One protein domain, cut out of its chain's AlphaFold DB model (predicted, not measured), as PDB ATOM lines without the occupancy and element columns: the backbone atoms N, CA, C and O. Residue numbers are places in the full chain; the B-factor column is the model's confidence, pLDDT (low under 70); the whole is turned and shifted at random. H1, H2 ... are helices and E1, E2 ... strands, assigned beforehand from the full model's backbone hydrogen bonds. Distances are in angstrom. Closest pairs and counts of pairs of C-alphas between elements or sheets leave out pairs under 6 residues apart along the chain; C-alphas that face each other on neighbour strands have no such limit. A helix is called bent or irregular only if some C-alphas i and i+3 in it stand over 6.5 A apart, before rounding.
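AT A GLANCE: This is residues 2 to 77 of the 203 residues of an uncharacterized protein of Acinetobacter johnsonii ANC 3681 (UniProt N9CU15). One long helix, H1, sticks out as an arm from a small head: its residues 2 to 21 stand free, and its residues 22 to 32 pack on one face of a curled sheet of four strands, E1 to E4. The sheet is a strongly twisted meander bent round like part of a barrel, and close to the end of the printed part residues 75 to 76 pair antiparallel with residues 35 to 36 of E1. The printed part has 76 residues with one named helix and four named strands, in the order H1 E1 E2 E3 E4 along the chain; the sheet's order is E1, E2, E3, E4, all antiparallel, and the class is mixed, helices and strands. The whole is only just loose, close to extended, with a radius of gyration of the C-alphas of 16.8 A. The C-alphas span 56 by 23 by 17 A, and the length comes from the arm.

HOW THE PARTS SIT: H1, residues 2 to 32, is on the sheet of E1, residues 35 to 39, E2, residues 42 to 49, E3, residues 54 to 57, and E4, residues 64 to 67. These are two layers, a helix on one face of a sheet. The height of H1 over the sheet is 13.4 A. H1 lies over E2, and on the local plane it runs slantwise to the strands, at 36 degrees to E2. The closest C-alphas of H1 and E2 are those of Ala 26 and Leu 47, 5.1 A apart; those of H1 and E3 are Val 30 and Ser 57, 7.1 A apart. In H1 every O i to N i+4 pair is within hydrogen-bond range. The four strands form a meander, each strand the antiparallel neighbour of the one before. E1 and E2 are a hairpin, with 122 degrees between their directions; N 37 and O 44 are within hydrogen-bond range at 2.9 A, and so are N 39 and O 42 at 3.0 A. E2 and E3 are a hairpin at 139 degrees, with N 45 and O 57 at 2.7 A and N 55 and O 48 at 2.8 A. The pairing of E2 is staggered: residues 42 to 45 pair with E1 and residues 45 to 49 with E3. E3 and E4 are a hairpin at 151 degrees, with N 54 and O 67 at 2.8 A and N 65 and O 56 at 2.9 A. E1 and E4 are the edge strands and are apart. E1 and E3 are also apart, but only just, with their closest C-alphas 8.5 A apart.

IN THESE COORDINATES: H1 begins at C-alpha 2, at (202.236, 131.232, 227.947), and ends at C-alpha 32, at (224.819, 164.977, 209.744), 44.5 A from first to last C-alpha. E1, residues 35 to 39, is 13.4 A long. E2, residues 42 to 49, is the longest strand, with 8 residues and 19.7 A. E3, residues 54 to 57, and E4, residues 64 to 67, have four residues each. E4 ends at C-alpha 67, at (208.538, 174.997, 213.814).

THE WHOLE: The two C-alphas farthest apart are those of Ile 2 and Asp 41, 56.7 A. Without the free residues 2 to 21, the other 56 residues span 27 by 25 by 18 A, with a radius of gyration of 10.3 A. The printed part has no cut. The links H1 to E1, E1 to E2 and E2 to E3 are tight, and the link E3 to E4, 6 residues, is short. The mean pLDDT of the printed part is 89.1, that of H1 is 82, and no printed residue is under 70.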
ATOM      1  N   ILE A   2     200.819 131.125 228.377       70.00
ATOM      2  CA  ILE A   2     202.236 131.232 227.947       70.00
ATOM      3  C   ILE A   2     202.408 131.785 226.514       70.00
ATOM      4  O   ILE A   2     203.254 132.640 226.270       70.00
ATOM      5  N   PHE A   3     201.574 131.361 225.559       72.06
ATOM      6  CA  PHE A   3     201.632 131.877 224.180       72.06
ATOM      7  C   PHE A   3     201.245 133.358 224.067       72.06
ATOM      8  O   PHE A   3     201.841 134.089 223.281       72.06
ATOM      9  N   LEU A   4     200.295 133.820 224.887       77.25
ATOM     10  CA  LEU A   4     199.888 135.226 224.919       77.25
ATOM     11  C   LEU A   4     200.998 136.099 225.519       77.25
ATOM     12  O   LEU A   4     201.284 137.163 224.981       77.25
ATOM     13  N   SER A   5     201.667 135.633 226.580       75.38
ATOM     14  CA  SER A   5     202.801 136.353 227.172       75.38
ATOM     15  C   SER A   5     204.016 136.399 226.242       75.38
ATOM     16  O   SER A   5     204.660 137.438 226.148       75.38
ATOM     17  N   LEU A   6     204.305 135.319 225.504       78.88
ATOM     18  CA  LEU A   6     205.376 135.299 224.498       78.88
ATOM     19  C   LEU A   6     205.083 136.251 223.331       78.88
ATOM     20  O   LEU A   6     205.969 136.987 222.898       78.88
ATOM     21  N   PHE A   7     203.835 136.279 222.857       82.75
ATOM     22  CA  PHE A   7     203.411 137.211 221.815       82.75
ATOM     23  C   PHE A   7     203.509 138.668 222.283       82.75
ATOM     24  O   PHE A   7     204.052 139.507 221.566       82.75
ATOM     25  N   LEU A   8     203.057 138.964 223.507       81.75
ATOM     26  CA  LEU A   8     203.142 140.305 224.086       81.75
ATOM     27  C   LEU A   8     204.599 140.765 224.233       81.75
ATOM     28  O   LEU A   8     204.925 141.888 223.861       81.75
ATOM     29  N   MET A   9     205.486 139.885 224.711       81.19
ATOM     30  CA  MET A   9     206.916 140.182 224.832       81.19
ATOM     31  C   MET A   9     207.561 140.431 223.468       81.19
ATOM     32  O   MET A   9     208.277 141.414 223.311       81.19
ATOM     33  N   SER A  10     207.256 139.612 222.456       78.31
ATOM     34  CA  SER A  10     207.759 139.819 221.091       78.31
ATOM     35  C   SER A  10     207.241 141.115 220.454       78.31
ATOM     36  O   SER A  10     207.948 141.772 219.689       78.31
ATOM     37  N   PHE A  11     206.007 141.512 220.760       83.12
ATOM     38  CA  PHE A  11     205.453 142.779 220.295       83.12
ATOM     39  C   PHE A  11     206.114 143.980 220.991       83.12
ATOM     40  O   PHE A  11     206.475 144.953 220.329       83.12
ATOM     41  N   LEU A  12     206.340 143.895 222.305       80.81
ATOM     42  CA  LEU A  12     207.025 144.930 223.080       80.81
ATOM     43  C   LEU A  12     208.470 145.132 222.618       80.81
ATOM     44  O   LEU A  12     208.883 146.276 222.440       80.81
ATOM     45  N   THR A  13     209.220 144.055 222.357       79.31
ATOM     46  CA  THR A  13     210.593 144.177 221.842       79.31
ATOM     47  C   THR A  13     210.616 144.887 220.494       79.31
ATOM     48  O   THR A  13     211.397 145.814 220.318       79.31
ATOM     49  N   LYS A  14     209.683 144.574 219.586       78.88
ATOM     50  CA  LYS A  14     209.569 145.278 218.298       78.88
ATOM     51  C   LYS A  14     209.290 146.772 218.449       78.88
ATOM     52  O   LYS A  14     209.823 147.565 217.677       78.88
ATOM     53  N   ILE A  15     208.469 147.174 219.421       77.12
ATOM     54  CA  ILE A  15     208.225 148.598 219.701       77.12
ATOM     55  C   ILE A  15     209.497 149.262 220.232       77.12
ATOM     56  O   ILE A  15     209.858 150.349 219.778       77.12
ATOM     57  N   VAL A  16     210.195 148.620 221.167       76.94
ATOM     58  CA  VAL A  16     211.465 149.130 221.706       76.94
ATOM     59  C   VAL A  16     212.505 149.278 220.591       76.94
ATOM     60  O   VAL A  16     213.112 150.339 220.464       76.94
ATOM     61  N   ASP A  17     212.638 148.290 219.713       75.38
ATOM     62  CA  ASP A  17     213.559 148.342 218.576       75.38
ATOM     63  C   ASP A  17     213.185 149.459 217.597       75.38
ATOM     64  O   ASP A  17     214.043 150.233 217.168       75.38
ATOM     65  N   PHE A  18     211.892 149.608 217.291       71.81
ATOM     66  CA  PHE A  18     211.399 150.675 216.423       71.81
ATOM     67  C   PHE A  18     211.668 152.066 217.015       71.81
ATOM     68  O   PHE A  18     212.143 152.963 216.316       71.81
ATOM     69  N   THR A  19     211.405 152.254 218.309       77.19
ATOM     70  CA  THR A  19     211.676 153.525 219.002       77.19
ATOM     71  C   THR A  19     213.171 153.829 219.086       77.19
ATOM     72  O   THR A  19     213.573 154.972 218.861       77.19
ATOM     73  N   SER A  20     214.004 152.816 219.332       81.31
ATOM     74  CA  SER A  20     215.464 152.932 219.332       81.31
ATOM     75  C   SER A  20     215.991 153.350 217.957       81.31
ATOM     76  O   SER A  20     216.757 154.311 217.844       81.31
ATOM     77  N   LEU A  21     215.501 152.708 216.894       81.62
ATOM     78  CA  LEU A  21     215.855 153.040 215.518       81.62
ATOM     79  C   LEU A  21     215.403 154.457 215.141       81.62
ATOM     80  O   LEU A  21     216.180 155.227 214.578       81.62
ATOM     81  N   GLY A  22     214.173 154.831 215.505       82.75
ATOM     82  CA  GLY A  22     213.647 156.178 215.293       82.75
ATOM     83  C   GLY A  22     214.498 157.248 215.979       82.75
ATOM     84  O   GLY A  22     214.835 158.260 215.364       82.75
ATOM     85  N   ARG A  23     214.919 156.998 217.225       85.00
ATOM     86  CA  ARG A  23     215.829 157.884 217.962       85.00
ATOM     87  C   ARG A  23     217.190 157.988 217.278       85.00
ATOM     88  O   ARG A  23     217.685 159.101 217.114       85.00
ATOM     89  N   LYS A  24     217.783 156.863 216.869       85.75
ATOM     90  CA  LYS A  24     219.080 156.843 216.176       85.75
ATOM     91  C   LYS A  24     219.032 157.674 214.891       85.75
ATOM     92  O   LYS A  24     219.853 158.569 214.725       85.75
ATOM     93  N   ASN A  25     218.018 157.457 214.055       87.06
ATOM     94  CA  ASN A  25     217.846 158.182 212.795       87.06
ATOM     95  C   ASN A  25     217.628 159.686 213.013       87.06
ATOM     96  O   ASN A  25     218.154 160.508 212.265       87.06
ATOM     97  N   ALA A  26     216.867 160.065 214.042       89.50
ATOM     98  CA  ALA A  26     216.632 161.466 214.381       89.50
ATOM     99  C   ALA A  26     217.923 162.176 214.830       89.50
ATOM    100  O   ALA A  26     218.210 163.290 214.386       89.50
ATOM    101  N   ILE A  27     218.726 161.517 215.673       90.31
ATOM    102  CA  ILE A  27     220.043 162.014 216.094       90.31
ATOM    103  C   ILE A  27     220.970 162.140 214.883       90.31
ATOM    104  O   ILE A  27     221.589 163.185 214.688       90.31
ATOM    105  N   GLU A  28     221.021 161.118 214.030       90.31
ATOM    106  CA  GLU A  28     221.836 161.128 212.817       90.31
ATOM    107  C   GLU A  28     221.438 162.251 211.858       90.31
ATOM    108  O   GLU A  28     222.307 162.963 211.352       90.31
ATOM    109  N   SER A  29     220.135 162.493 211.686       91.62
ATOM    110  CA  SER A  29     219.621 163.628 210.916       91.62
ATOM    111  C   SER A  29     220.168 164.955 211.445       91.62
ATOM    112  O   SER A  29     220.696 165.761 210.673       91.62
ATOM    113  N   VAL A  30     220.111 165.180 212.762       95.44
ATOM    114  CA  VAL A  30     220.641 166.406 213.377       95.44
ATOM    115  C   VAL A  30     222.149 166.511 213.184       95.44
ATOM    116  O   VAL A  30     222.623 167.537 212.692       95.44
ATOM    117  N   LEU A  31     222.909 165.475 213.539       93.88
ATOM    118  CA  LEU A  31     224.373 165.507 213.535       93.88
ATOM    119  C   LEU A  31     224.951 165.616 212.121       93.88
ATOM    120  O   LEU A  31     225.875 166.399 211.905       93.88
ATOM    121  N   SER A  32     224.362 164.943 211.137       92.56
ATOM    122  CA  SER A  32     224.819 164.977 209.744       92.56
ATOM    123  C   SER A  32     224.327 166.202 208.968       92.56
ATOM    124  O   SER A  32     224.930 166.563 207.949       92.56
ATOM    125  N   SER A  33     223.270 166.882 209.436       94.69
ATOM    126  CA  SER A  33     222.693 168.026 208.724       94.69
ATOM    127  C   SER A  33     223.677 169.188 208.571       94.69
ATOM    128  O   SER A  33     224.379 169.586 209.502       94.69
ATOM    129  N   LYS A  34     223.660 169.779 207.376       95.62
ATOM    130  CA  LYS A  34     224.341 171.037 207.034       95.62
ATOM    131  C   LYS A  34     223.360 172.201 206.943       95.62
ATOM    132  O   LYS A  34     223.789 173.338 206.808       95.62
ATOM    133  N   LYS A  35     222.058 171.916 206.985       96.62
ATOM    134  CA  LYS A  35     220.983 172.897 206.872       96.62
ATOM    135  C   LYS A  35     220.448 173.232 208.252       96.62
ATOM    136  O   LYS A  35     220.207 172.328 209.057       96.62
ATOM    137  N   TYR A  36     220.256 174.516 208.508       97.19
ATOM    138  CA  TYR A  36     219.802 175.008 209.796       97.19
ATOM    139  C   TYR A  36     218.890 176.223 209.653       97.19
ATOM    140  O   TYR A  36     218.886 176.904 208.631       97.19
ATOM    141  N   ILE A  37     218.147 176.501 210.716       96.69
ATOM    142  CA  ILE A  37     217.421 177.751 210.921       96.69
ATOM    143  C   ILE A  37     218.111 178.507 212.058       96.69
ATOM    144  O   ILE A  37     218.529 177.899 213.048       96.69
ATOM    145  N   ALA A  38     218.260 179.822 211.908       95.12
ATOM    146  CA  ALA A  38     218.809 180.687 212.948       95.12
ATOM    147  C   ALA A  38     217.678 181.280 213.799       95.12
ATOM    148  O   ALA A  38     216.774 181.911 213.254       95.12
ATOM    149  N   ILE A  39     217.733 181.097 215.119       93.50
ATOM    150  CA  ILE A  39     216.791 181.693 216.079       93.50
ATOM    151  C   ILE A  39     217.599 182.158 217.286       93.50
ATOM    152  O   ILE A  39     218.271 181.331 217.897       93.50
ATOM    153  N   GLN A  40     217.513 183.445 217.643       89.69
ATOM    154  CA  GLN A  40     218.184 184.009 218.830       89.69
ATOM    155  C   GLN A  40     219.669 183.595 218.910       89.69
ATOM    156  O   GLN A  40     220.108 183.014 219.898       89.69
ATOM    157  N   ASP A  41     220.402 183.790 217.809       87.25
ATOM    158  CA  ASP A  41     221.826 183.445 217.646       87.25
ATOM    159  C   ASP A  41     222.193 181.956 217.767       87.25
ATOM    160  O   ASP A  41     223.355 181.581 217.617       87.25
ATOM    161  N   LYS A  42     221.208 181.068 217.933       93.50
ATOM    162  CA  LYS A  42     221.401 179.616 217.895       93.50
ATOM    163  C   LYS A  42     221.059 179.039 216.528       93.50
ATOM    164  O   LYS A  42     220.149 179.497 215.831       93.50
ATOM    165  N   LYS A  43     221.770 177.970 216.162       96.38
ATOM    166  CA  LYS A  43     221.516 177.182 214.951       96.38
ATOM    167  C   LYS A  43     220.736 175.923 215.303       96.38
ATOM    168  O   LYS A  43     221.215 175.083 216.063       96.38
ATOM    169  N   TYR A  44     219.564 175.785 214.701       97.19
ATOM    170  CA  TYR A  44     218.667 174.654 214.889       97.19
ATOM    171  C   TYR A  44     218.635 173.791 213.627       97.19
ATOM    172  O   TYR A  44     218.398 174.288 212.526       97.19
ATOM    173  N   PHE A  45     218.850 172.489 213.781       97.12
ATOM    174  CA  PHE A  45     218.918 171.486 212.724       97.12
ATOM    175  C   PHE A  45     217.689 170.584 212.786       97.12
ATOM    176  O   PHE A  45     217.198 170.252 213.863       97.12
ATOM    177  N   LYS A  46     217.178 170.200 211.618       96.12
ATOM    178  CA  LYS A  46     215.957 169.402 211.504       96.12
ATOM    179  C   LYS A  46     216.165 168.012 212.112       96.12
ATOM    180  O   LYS A  46     217.056 167.275 211.688       96.12
ATOM    181  N   LEU A  47     215.319 167.666 213.078       94.88
ATOM    182  CA  LEU A  47     215.350 166.385 213.777       94.88
ATOM    183  C   LEU A  47     214.318 165.416 213.201       94.88
ATOM    184  O   LEU A  47     214.660 164.302 212.824       94.88
ATOM    185  N   ILE A  48     213.059 165.848 213.102       93.62
ATOM    186  CA  ILE A  48     211.966 165.059 212.517       93.62
ATOM    187  C   ILE A  48     210.841 165.983 212.050       93.62
ATOM    188  O   ILE A  48     210.644 167.057 212.617       93.62
ATOM    189  N   CYS A  49     210.077 165.561 211.046       90.44
ATOM    190  CA  CYS A  49     208.896 166.278 210.573       90.44
ATOM    191  C   CYS A  49     207.629 165.441 210.741       90.44
ATOM    192  O   CYS A  49     207.608 164.259 210.413       90.44
ATOM    193  N   GLY A  50     206.572 166.078 211.248       88.00
ATOM    194  CA  GLY A  50     205.198 165.631 211.034       88.00
ATOM    195  C   GLY A  50     204.634 166.235 209.745       88.00
ATOM    196  O   GLY A  50     205.384 166.773 208.936       88.00
ATOM    197  N   LYS A  51     203.306 166.191 209.576       87.56
ATOM    198  CA  LYS A  51     202.634 166.758 208.390       87.56
ATOM    199  C   LYS A  51     202.881 168.262 208.223       87.56
ATOM    200  O   LYS A  51     203.343 168.682 207.173       87.56
ATOM    201  N   ASP A  52     202.630 169.040 209.277       90.19
ATOM    202  CA  ASP A  52     202.620 170.510 209.168       90.19
ATOM    203  C   ASP A  52     203.740 171.192 209.957       90.19
ATOM    204  O   ASP A  52     203.966 172.391 209.832       90.19
ATOM    205  N   LYS A  53     204.403 170.461 210.858       93.25
ATOM    206  CA  LYS A  53     205.408 171.012 211.773       93.25
ATOM    207  C   LYS A  53     206.569 170.046 211.911       93.25
ATOM    208  O   LYS A  53     206.365 168.837 212.028       93.25
ATOM    209  N   CYS A  54     207.769 170.597 211.992       94.88
ATOM    210  CA  CYS A  54     208.989 169.858 212.259       94.88
ATOM    211  C   CYS A  54     209.544 170.220 213.633       94.88
ATOM    212  O   CYS A  54     209.370 171.336 214.125       94.88
ATOM    213  N   ILE A  55     210.211 169.262 214.263       95.50
ATOM    214  CA  ILE A  55     211.032 169.494 215.442       95.50
ATOM    215  C   ILE A  55     212.453 169.731 214.951       95.50
ATOM    216  O   ILE A  55     212.992 168.957 214.157       95.50
ATOM    217  N   TYR A  56     213.049 170.806 215.438       97.00
ATOM    218  CA  TYR A  56     214.451 171.122 215.249       97.00
ATOM    219  C   TYR A  56     215.174 171.103 216.589       97.00
ATOM    220  O   TYR A  56     214.557 171.352 217.625       97.00
ATOM    221  N   SER A  57     216.479 170.856 216.560       97.00
ATOM    222  CA  SER A  57     217.330 170.855 217.745       97.00
ATOM    223  C   SER A  57     218.713 171.435 217.465       97.00
ATOM    224  O   SER A  57     219.157 171.478 216.319       97.00
ATOM    225  N   THR A  58     219.400 171.899 218.501       96.06
ATOM    226  CA  THR A  58     220.841 172.189 218.455       96.06
ATOM    227  C   THR A  58     221.637 170.910 218.161       96.06
ATOM    228  O   THR A  58     221.137 169.795 218.309       96.06
ATOM    229  N   LYS A  59     222.911 171.033 217.752       94.38
ATOM    230  CA  LYS A  59     223.773 169.844 217.562       94.38
ATOM    231  C   LYS A  59     223.932 169.033 218.846       94.38
ATOM    232  O   LYS A  59     224.049 167.819 218.770       94.38
ATOM    233  N   THR A  60     223.938 169.706 219.993       92.25
ATOM    234  CA  THR A  60     224.087 169.122 221.330       92.25
ATOM    235  C   THR A  60     222.826 168.437 221.845       92.25
ATOM    236  O   THR A  60     222.895 167.805 222.894       92.25
ATOM    237  N   LEU A  61     221.701 168.522 221.122       92.19
ATOM    238  CA  LEU A  61     220.424 167.910 221.503       92.19
ATOM    239  C   LEU A  61     219.912 168.369 222.882       92.19
ATOM    240  O   LEU A  61     219.220 167.626 223.575       92.19
ATOM    241  N   ASP A  62     220.259 169.595 223.279       93.12
ATOM    242  CA  ASP A  62     219.905 170.196 224.572       93.12
ATOM    243  C   ASP A  62     218.726 171.180 224.487       93.12
ATOM    244  O   ASP A  62     218.119 171.519 225.500       93.12
ATOM    245  N   ASP A  63     218.374 171.624 223.282       95.62
ATOM    246  CA  ASP A  63     217.316 172.597 223.034       95.62
ATOM    247  C   ASP A  63     216.520 172.185 221.793       95.62
ATOM    248  O   ASP A  63     217.087 171.748 220.785       95.62
ATOM    249  N   PHE A  64     215.195 172.313 221.868       95.94
ATOM    250  CA  PHE A  64     214.257 171.839 220.856       95.94
ATOM    251  C   PHE A  64     213.209 172.900 220.539       95.94
ATOM    252  O   PHE A  64     212.639 173.536 221.428       95.94
ATOM    253  N   LYS A  65     212.889 173.049 219.252       95.62
ATOM    254  CA  LYS A  65     211.846 173.959 218.767       95.62
ATOM    255  C   LYS A  65     210.916 173.234 217.809       95.62
ATOM    256  O   LYS A  65     211.361 172.537 216.903       95.62
ATOM    257  N   LYS A  66     209.610 173.435 217.987       95.31
ATOM    258  CA  LYS A  66     208.580 172.970 217.054       95.31
ATOM    259  C   LYS A  66     208.231 174.109 216.100       95.31
ATOM    260  O   LYS A  66     207.696 175.125 216.532       95.31
ATOM    261  N   ILE A  67     208.535 173.934 214.821       92.62
ATOM    262  CA  ILE A  67     208.538 174.997 213.814       92.62
ATOM    263  C   ILE A  67     207.667 174.592 212.619       92.62
ATOM    264  O   ILE A  67     207.684 173.437 212.194       92.62
ATOM    265  N   LYS A  68     206.916 175.554 212.067       93.12
ATOM    266  CA  LYS A  68     206.369 175.465 210.706       93.12
ATOM    267  C   LYS A  68     207.446 175.995 209.757       93.12
ATOM    268  O   LYS A  68     207.781 177.173 209.830       93.12
ATOM    269  N   GLU A  69     208.054 175.112 208.969       86.44
ATOM    270  CA  GLU A  69     209.309 175.384 208.241       86.44
ATOM    271  C   GLU A  69     209.211 176.567 207.273       86.44
ATOM    272  O   GLU A  69     210.150 177.348 207.182       86.44
ATOM    273  N   GLU A  70     208.050 176.761 206.646       89.00
ATOM    274  CA  GLU A  70     207.775 177.874 205.724       89.00
ATOM    275  C   GLU A  70     207.962 179.272 206.343       89.00
ATOM    276  O   GLU A  70     208.167 180.240 205.619       89.00
ATOM    277  N   ASN A  71     207.926 179.384 207.674       92.06
ATOM    278  CA  ASN A  71     208.069 180.662 208.374       92.06
ATOM    279  C   ASN A  71     209.533 181.094 208.551       92.06
ATOM    280  O   ASN A  71     209.786 182.151 209.128       92.06
ATOM    281  N   TYR A  72     210.500 180.269 208.143       93.62
ATOM    282  CA  TYR A  72     211.912 180.480 208.440       93.62
ATOM    283  C   TYR A  72     212.796 180.241 207.216       93.62
ATOM    284  O   TYR A  72     212.611 179.296 206.455       93.62
ATOM    285  N   GLU A  73     213.830 181.069 207.072       94.69
ATOM    286  CA  GLU A  73     214.866 180.872 206.062       94.69
ATOM    287  C   GLU A  73     215.780 179.694 206.444       94.69
ATOM    288  O   GLU A  73     216.373 179.670 207.530       94.69
ATOM    289  N   ILE A  74     215.932 178.733 205.530       95.62
ATOM    290  CA  ILE A  74     216.866 177.614 205.688       95.62
ATOM    291  C   ILE A  74     218.245 178.038 205.184       95.62
ATOM    292  O   ILE A  74     218.441 178.269 203.994       95.62
ATOM    293  N   LYS A  75     219.216 178.076 206.094       96.56
ATOM    294  CA  LYS A  75     220.617 178.417 205.823       96.56
ATOM    295  C   LYS A  75     221.478 177.162 205.762       96.56
ATOM    296  O   LYS A  75     221.125 176.123 206.320       96.56
ATOM    297  N   GLU A  76     222.634 177.265 205.118       96.94
ATOM    298  CA  GLU A  76     223.631 176.193 205.073       96.94
ATOM    299  C   GLU A  76     224.879 176.546 205.878       96.94
ATOM    300  O   GLU A  76     225.319 177.697 205.924       96.94
ATOM    301  N   LEU A  77     225.460 175.543 206.540       96.19
ATOM    302  CA  LEU A  77     226.729 175.692 207.235       96.19
ATOM    303  C   LEU A  77     227.818 176.093 206.243       96.19
ATOM    304  O   LEU A  77     227.952 175.514 205.164       96.19
TER     305      LEU A  77